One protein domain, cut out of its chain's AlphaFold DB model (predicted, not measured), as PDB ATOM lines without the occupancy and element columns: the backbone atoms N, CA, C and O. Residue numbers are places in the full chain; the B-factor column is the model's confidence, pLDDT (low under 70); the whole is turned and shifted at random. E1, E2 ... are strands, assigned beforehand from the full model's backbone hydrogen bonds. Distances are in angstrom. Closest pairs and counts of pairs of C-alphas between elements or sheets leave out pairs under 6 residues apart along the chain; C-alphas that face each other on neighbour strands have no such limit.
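Overview. This is residues 87 to 142 of the 144 residues of an uncharacterized protein of Zea mays (UniProt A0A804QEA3). A three-stranded sheet, E1 to E3, and a two-stranded hairpin, E4 and E5, stand partly face to face with their strands crossed. The long loop of residues 108 to 124 swings round one side to join them. The printed part has 56 residues, with no named helix and five strands, E1 to E5; both sheets, E1 - E2 - E3 and E4 - E5, are antiparallel. The class is all strand, though named strands hold 26 residues, under half; the whole is compact, radius of gyration of the C-alphas 11.3 A, spanning 27 by 24 by 20 A.

Arrangement. E2, residues 94 to 99, is the inner strand of a meander, each strand the antiparallel neighbour of the one before. It forms hairpins with E1, residues 87 to 91 (N 89 to O 96, 2.9 A), and E3, residues 104 to 107 (N 97 to O 105, 2.9 A). E4, residues 125 to 130, and E5, residues 137 to 141, form another hairpin (N 128 to O 138, 2.9 A). E2 is apart from both. The closest C-alphas of E1 and E4, Glu 87 and Thr 125, are 6.2 A apart.

Along the chain. E1 begins at C-alpha 87 (122.845, 138.235, 160.084) and is 13.2 A long; E2 is 15.9 A, E3 9.8 A, E4 16.0 A. E5, 12.7 A, ends at C-alpha 141 (125.827, 141.191, 151.090).

Size, cuts and confidence. The C-alphas farthest apart, Asp 101 and Gln 113, are 31.8 A apart. The printed part has no cut; the E3 to E4 link is long. Residues 111 to 118 have pLDDT under 70.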
ATOM      1  N   GLU A  87     123.861 137.451 160.771       87.00
ATOM      2  CA  GLU A  87     122.845 138.235 160.084       87.00
ATOM      3  C   GLU A  87     123.143 139.719 160.244       87.00
ATOM      4  O   GLU A  87     123.739 140.155 161.235       87.00
ATOM      5  N   VAL A  88     122.696 140.496 159.263       88.31
ATOM      6  CA  VAL A  88     122.772 141.952 159.299       88.31
ATOM      7  C   VAL A  88     121.391 142.519 159.059       88.31
ATOM      8  O   VAL A  88     120.672 142.081 158.161       88.31
ATOM      9  N   ARG A  89     121.028 143.491 159.892       87.25
ATOM     10  CA  ARG A  89     119.783 144.245 159.801       87.25
ATOM     11  C   ARG A  89     120.109 145.719 159.650       87.25
ATOM     12  O   ARG A  89     120.951 146.242 160.377       87.25
ATOM     13  N   SER A  90     119.435 146.386 158.728       84.50
ATOM     14  CA  SER A  90     119.426 147.843 158.652       84.50
ATOM     15  C   SER A  90     118.282 148.413 159.485       84.50
ATOM     16  O   SER A  90     117.197 147.840 159.536       84.50
ATOM     17  N   GLY A  91     118.517 149.556 160.116       77.25
ATOM     18  CA  GLY A  91     117.525 150.316 160.866       77.25
ATOM     19  C   GLY A  91     117.814 151.816 160.816       77.25
ATOM     20  O   GLY A  91     118.755 152.268 160.161       77.25
ATOM     21  N   SER A  92     117.010 152.597 161.539       74.31
ATOM     22  CA  SER A  92     117.108 154.066 161.566       74.31
ATOM     23  C   SER A  92     118.437 154.588 162.118       74.31
ATOM     24  O   SER A  92     118.874 155.666 161.734       74.31
ATOM     25  N   GLU A  93     119.087 153.826 162.999       76.12
ATOM     26  CA  GLU A  93     120.367 154.192 163.620       76.12
ATOM     27  C   GLU A  93     121.590 153.628 162.875       76.12
ATOM     28  O   GLU A  93     122.724 153.886 163.273       76.12
ATOM     29  N   GLY A  94     121.384 152.873 161.787       85.31
ATOM     30  CA  GLY A  94     122.460 152.253 161.015       85.31
ATOM     31  C   GLY A  94     122.271 150.752 160.814       85.31
ATOM     32  O   GLY A  94     121.170 150.275 160.557       85.31
ATOM     33  N   TYR A  95     123.364 149.999 160.906       87.44
ATOM     34  CA  TYR A  95     123.388 148.547 160.760       87.44
ATOM     35  C   TYR A  95     123.628 147.875 162.107       87.44
ATOM     36  O   TYR A  95     124.564 148.221 162.830       87.44
ATOM     37  N   VAL A  96     122.819 146.865 162.405       90.50
ATOM     38  CA  VAL A  96     123.035 145.941 163.517       90.50
ATOM     39  C   VAL A  96     123.510 144.619 162.933       90.50
ATOM     40  O   VAL A  96     122.792 143.956 162.183       90.50
ATOM     41  N   ILE A  97     124.738 144.253 163.279       91.56
ATOM     42  CA  ILE A  97     125.391 143.020 162.854       91.56
ATOM     43  C   ILE A  97     125.340 142.053 164.027       91.56
ATOM     44  O   ILE A  97     125.920 142.323 165.080       91.56
ATOM     45  N   LYS A  98     124.666 140.920 163.849       91.00
ATOM     46  CA  LYS A  98     124.695 139.842 164.832       91.00
ATOM     47  C   LYS A  98     125.873 138.935 164.529       91.00
ATOM     48  O   LYS A  98     125.918 138.284 163.486       91.00
ATOM     49  N   MET A  99     126.815 138.891 165.450       90.75
ATOM     50  CA  MET A  99     127.993 138.041 165.382       90.75
ATOM     51  C   MET A  99     127.637 136.599 165.765       90.75
ATOM     52  O   MET A  99     126.647 136.345 166.458       90.75
ATOM     53  N   ARG A 100     128.458 135.628 165.350       88.25
ATOM     54  CA  ARG A 100     128.282 134.221 165.753       88.25
ATOM     55  C   ARG A 100     128.463 133.973 167.245       88.25
ATOM     56  O   ARG A 100     127.857 133.046 167.770       88.25
ATOM     57  N   ASP A 101     129.242 134.807 167.929       88.56
ATOM     58  CA  ASP A 101     129.407 134.748 169.386       88.56
ATOM     59  C   ASP A 101     128.171 135.257 170.157       88.56
ATOM     60  O   ASP A 101     128.182 135.313 171.387       88.56
ATOM     61  N   GLY A 102     127.103 135.629 169.443       87.69
ATOM     62  CA  GLY A 102     125.853 136.129 170.003       87.69
ATOM     63  C   GLY A 102     125.882 137.615 170.354       87.69
ATOM     64  O   GLY A 102     124.854 138.147 170.778       87.69
ATOM     65  N   LYS A 103     127.020 138.300 170.177       90.88
ATOM     66  CA  LYS A 103     127.111 139.747 170.393       90.88
ATOM     67  C   LYS A 103     126.574 140.507 169.188       90.88
ATOM     68  O   LYS A 103     126.644 140.048 168.050       90.88
ATOM     69  N   ASN A 104     126.081 141.710 169.449       90.38
ATOM     70  CA  ASN A 104     125.662 142.634 168.408       90.38
ATOM     71  C   ASN A 104     126.696 143.747 168.267       90.38
ATOM     72  O   ASN A 104     127.135 144.322 169.264       90.38
ATOM     73  N   LEU A 105     127.053 144.058 167.028       88.81
ATOM     74  CA  LEU A 105     127.896 145.188 166.680       88.81
ATOM     75  C   LEU A 105     127.038 146.202 165.918       88.81
ATOM     76  O   LEU A 105     126.465 145.889 164.874       88.81
ATOM     77  N   CYS A 106     126.921 147.407 166.471       89.00
ATOM     78  CA  CYS A 106     126.164 148.500 165.866       89.00
ATOM     79  C   CYS A 106     127.111 149.421 165.094       89.00
ATOM     80  O   CYS A 106     128.147 149.832 165.621       89.00
ATOM     81  N   CYS A 107     126.748 149.753 163.858       86.12
ATOM     82  CA  CYS A 107     127.569 150.553 162.952       86.12
ATOM     83  C   CYS A 107     126.719 151.633 162.300       86.12
ATOM     84  O   CYS A 107     125.591 151.368 161.890       86.12
ATOM     85  N   VAL A 108     127.292 152.812 162.097       85.00
ATOM     86  CA  VAL A 108     126.662 153.873 161.305       85.00
ATOM     87  C   VAL A 108     127.266 153.861 159.904       85.00
ATOM     88  O   VAL A 108     128.440 153.533 159.728       85.00
ATOM     89  N   HIS A 109     126.462 154.179 158.891       82.25
ATOM     90  CA  HIS A 109     126.960 154.288 157.524       82.25
ATOM     91  C   HIS A 109     127.988 155.426 157.422       82.25
ATOM     92  O   HIS A 109     127.768 156.511 157.955       82.25
ATOM     93  N   SER A 110     129.100 155.186 156.721       78.69
ATOM     94  CA  SER A 110     130.194 156.161 156.588       78.69
ATOM     95  C   SER A 110     129.763 157.453 155.892       78.69
ATOM     96  O   SER A 110     130.342 158.508 156.139       78.69
ATOM     97  N   ASN A 111     128.715 157.397 155.065       68.88
ATOM     98  CA  ASN A 111     128.097 158.581 154.488       68.88
ATOM     99  C   ASN A 111     126.871 159.011 155.300       68.88
ATOM    100  O   ASN A 111     125.812 158.388 155.250       68.88
ATOM    101  N   PHE A 112     126.992 160.152 155.974       54.06
ATOM    102  CA  PHE A 112     125.921 160.836 156.709       54.06
ATOM    103  C   PHE A 112     124.807 161.419 155.818       54.06
ATOM    104  O   PHE A 112     123.998 162.216 156.290       54.06
ATOM    105  N   GLN A 113     124.754 161.084 154.525       58.84
ATOM    106  CA  GLN A 113     123.884 161.748 153.555       58.84
ATOM    107  C   GLN A 113     122.430 161.267 153.654       58.84
ATOM    108  O   GLN A 113     121.906 160.710 152.699       58.84
ATOM    109  N   GLY A 114     121.799 161.464 154.820       52.88
ATOM    110  CA  GLY A 114     120.353 161.594 155.062       52.88
ATOM    111  C   GLY A 114     119.421 160.511 154.516       52.88
ATOM    112  O   GLY A 114     118.203 160.665 154.583       52.88
ATOM    113  N   ARG A 115     119.951 159.434 153.939       58.00
ATOM    114  CA  ARG A 115     119.161 158.387 153.314       58.00
ATOM    115  C   ARG A 115     118.792 157.423 154.420       58.00
ATOM    116  O   ARG A 115     119.636 156.661 154.882       58.00
ATOM    117  N   ASN A 116     117.535 157.493 154.852       62.59
ATOM    118  CA  ASN A 116     116.955 156.485 155.728       62.59
ATOM    119  C   ASN A 116     117.253 155.119 155.114       62.59
ATOM    120  O   ASN A 116     116.828 154.838 153.990       62.59
ATOM    121  N   ILE A 117     118.049 154.316 155.816       66.75
ATOM    122  CA  ILE A 117     118.350 152.967 155.369       66.75
ATOM    123  C   ILE A 117     117.043 152.198 155.563       66.75
ATOM    124  O   ILE A 117     116.566 152.119 156.697       66.75
ATOM    125  N   PRO A 118     116.403 151.712 154.486       68.25
ATOM    126  CA  PRO A 118     115.152 150.989 154.624       68.25
ATOM    127  C   PRO A 118     115.391 149.776 155.519       68.25
ATOM    128  O   PRO A 118     116.428 149.114 155.405       68.25
ATOM    129  N   GLU A 119     114.452 149.509 156.422       74.06
ATOM    130  CA  GLU A 119     114.495 148.312 157.253       74.06
ATOM    131  C   GLU A 119     114.469 147.093 156.327       74.06
ATOM    132  O   GLU A 119     113.512 146.873 155.582       74.06
ATOM    133  N   SER A 120     115.574 146.351 156.312       72.19
ATOM    134  CA  SER A 120     115.742 145.170 155.476       72.19
ATOM    135  C   SER A 120     115.629 143.921 156.332       72.19
ATOM    136  O   SER A 120     116.065 143.891 157.487       72.19
ATOM    137  N   ALA A 121     115.077 142.862 155.738       78.38
ATOM    138  CA  ALA A 121     115.081 141.543 156.346       78.38
ATOM    139  C   ALA A 121     116.528 141.091 156.631       78.38
ATOM    140  O   ALA A 121     117.449 141.511 155.919       78.38
ATOM    141  N   PRO A 122     116.744 140.234 157.642       82.56
ATOM    142  CA  PRO A 122     118.077 139.751 157.961       82.56
ATOM    143  C   PRO A 122     118.676 138.993 156.777       82.56
ATOM    144  O   PRO A 122     118.065 138.053 156.268       82.56
ATOM    145  N   GLN A 123     119.866 139.408 156.348       84.00
ATOM    146  CA  GLN A 123     120.572 138.796 155.223       84.00
ATOM    147  C   GLN A 123     121.909 138.195 155.667       84.00
ATOM    148  O   GLN A 123     122.611 138.801 156.491       84.00
ATOM    149  N   PRO A 124     122.295 137.025 155.118       83.44
ATOM    150  CA  PRO A 124     123.625 136.474 155.330       83.44
ATOM    151  C   PRO A 124     124.661 137.419 154.718       83.44
ATOM    152  O   PRO A 124     124.531 137.863 153.577       83.44
ATOM    153  N   THR A 125     125.680 137.759 155.498       85.06
ATOM    154  CA  THR A 125     126.622 138.824 155.148       85.06
ATOM    155  C   THR A 125     128.021 138.471 155.631       85.06
ATOM    156  O   THR A 125     128.183 137.976 156.746       85.06
ATOM    157  N   ILE A 126     129.033 138.766 154.813       88.50
ATOM    158  CA  ILE A 126     130.441 138.696 155.220       88.50
ATOM    159  C   ILE A 126     130.858 140.087 155.695       88.50
ATOM    160  O   ILE A 126     130.653 141.078 154.991       88.50
ATOM    161  N   VAL A 127     131.436 140.161 156.892       91.25
ATOM    162  CA  VAL A 127     131.867 141.422 157.500       91.25
ATOM    163  C   VAL A 127     133.385 141.428 157.582       91.25
ATOM    164  O   VAL A 127     133.983 140.514 158.146       91.25
ATOM    165  N   LEU A 128     134.008 142.459 157.018       92.94
ATOM    166  CA  LEU A 128     135.451 142.667 157.088       92.94
ATOM    167  C   LEU A 128     135.743 143.875 157.967       92.94
ATOM    168  O   LEU A 128     135.171 144.945 157.759       92.94
ATOM    169  N   ARG A 129     136.647 143.722 158.931       92.44
ATOM    170  CA  ARG A 129     137.158 144.827 159.739       92.44
ATOM    171  C   ARG A 129     138.489 145.293 159.184       92.44
ATOM    172  O   ARG A 129     139.398 144.492 159.001       92.44
ATOM    173  N   ILE A 130     138.587 146.590 158.934       93.50
ATOM    174  CA  ILE A 130     139.806 147.223 158.438       93.50
ATOM    175  C   ILE A 130     140.716 147.544 159.632       93.50
ATOM    176  O   ILE A 130     140.285 148.181 160.598       93.50
ATOM    177  N   GLU A 131     141.968 147.083 159.586       93.69
ATOM    178  CA  GLU A 131     142.961 147.252 160.661       93.69
ATOM    179  C   GLU A 131     143.867 148.480 160.428       93.69
ATOM    180  O   GLU A 131     145.068 148.445 160.678       93.69
ATOM    181  N   ASP A 132     143.293 149.591 159.960       90.00
ATOM    182  CA  ASP A 132     143.952 150.906 159.810       90.00
ATOM    183  C   ASP A 132     143.778 151.816 161.044       90.00
ATOM    184  O   ASP A 132     144.169 152.981 161.040       90.00
ATOM    185  N   GLY A 133     143.140 151.310 162.103       89.12
ATOM    186  CA  GLY A 133     142.792 152.083 163.299       89.12
ATOM    187  C   GLY A 133     141.480 152.871 163.194       89.12
ATOM    188  O   GLY A 133     140.994 153.354 164.219       89.12
ATOM    189  N   SER A 134     140.845 152.934 162.018       88.00
ATOM    190  CA  SER A 134     139.575 153.652 161.807       88.00
ATOM    191  C   SER A 134     138.357 152.926 162.390       88.00
ATOM    192  O   SER A 134     137.298 153.527 162.559       88.00
ATOM    193  N   ARG A 135     138.497 151.625 162.701       89.12
ATOM    194  CA  ARG A 135     137.392 150.720 163.079       89.12
ATOM    195  C   ARG A 135     136.304 150.620 162.000       89.12
ATOM    196  O   ARG A 135     135.164 150.279 162.311       89.12
ATOM    197  N   THR A 136     136.656 150.892 160.745       91.19
ATOM    198  CA  THR A 136     135.744 150.765 159.607       91.19
ATOM    199  C   THR A 136     135.411 149.302 159.345       91.19
ATOM    200  O   THR A 136     136.275 148.423 159.419       91.19
ATOM    201  N   LEU A 137     134.144 149.055 159.016       91.44
ATOM    202  CA  LEU A 137     133.651 147.751 158.601       91.44
ATOM    203  C   LEU A 137     133.182 147.809 157.151       91.44
ATOM    204  O   LEU A 137     132.445 148.718 156.765       91.44
ATOM    205  N   LEU A 138     133.582 146.813 156.369       90.56
ATOM    206  CA  LEU A 138     133.086 146.584 155.021       90.56
ATOM    207  C   LEU A 138     132.070 145.441 155.048       90.56
ATOM    208  O   LEU A 138     132.354 144.339 155.517       90.56
ATOM    209  N   LEU A 139     130.877 145.740 154.540       88.00
ATOM    210  CA  LEU A 139     129.737 144.840 154.506       88.00
ATOM    211  C   LEU A 139     129.584 144.236 153.103       88.00
ATOM    212  O   LEU A 139     129.346 144.979 152.152       88.00
ATOM    213  N   ILE A 140     129.687 142.911 152.965       87.75
ATOM    214  CA  ILE A 140     129.465 142.203 151.696       87.75
ATOM    215  C   ILE A 140     128.181 141.382 151.808       87.75
ATOM    216  O   ILE A 140     128.154 140.325 152.445       87.75
ATOM    217  N   ILE A 141     127.115 141.882 151.184       81.06
ATOM    218  CA  ILE A 141     125.827 141.191 151.090       81.06
ATOM    219  C   ILE A 141     125.933 140.118 150.007       81.06
ATOM    220  O   ILE A 141     126.287 140.413 148.863       81.06
ATOM    221  N   VAL A 142     125.619 138.874 150.364       80.12
ATOM    222  CA  VAL A 142     125.641 137.751 149.424       80.12
ATOM    223  C   VAL A 142     124.253 137.605 148.802       80.12
ATOM    224  O   VAL A 142     123.302 137.243 149.490       80.12
TER     225      VAL A 142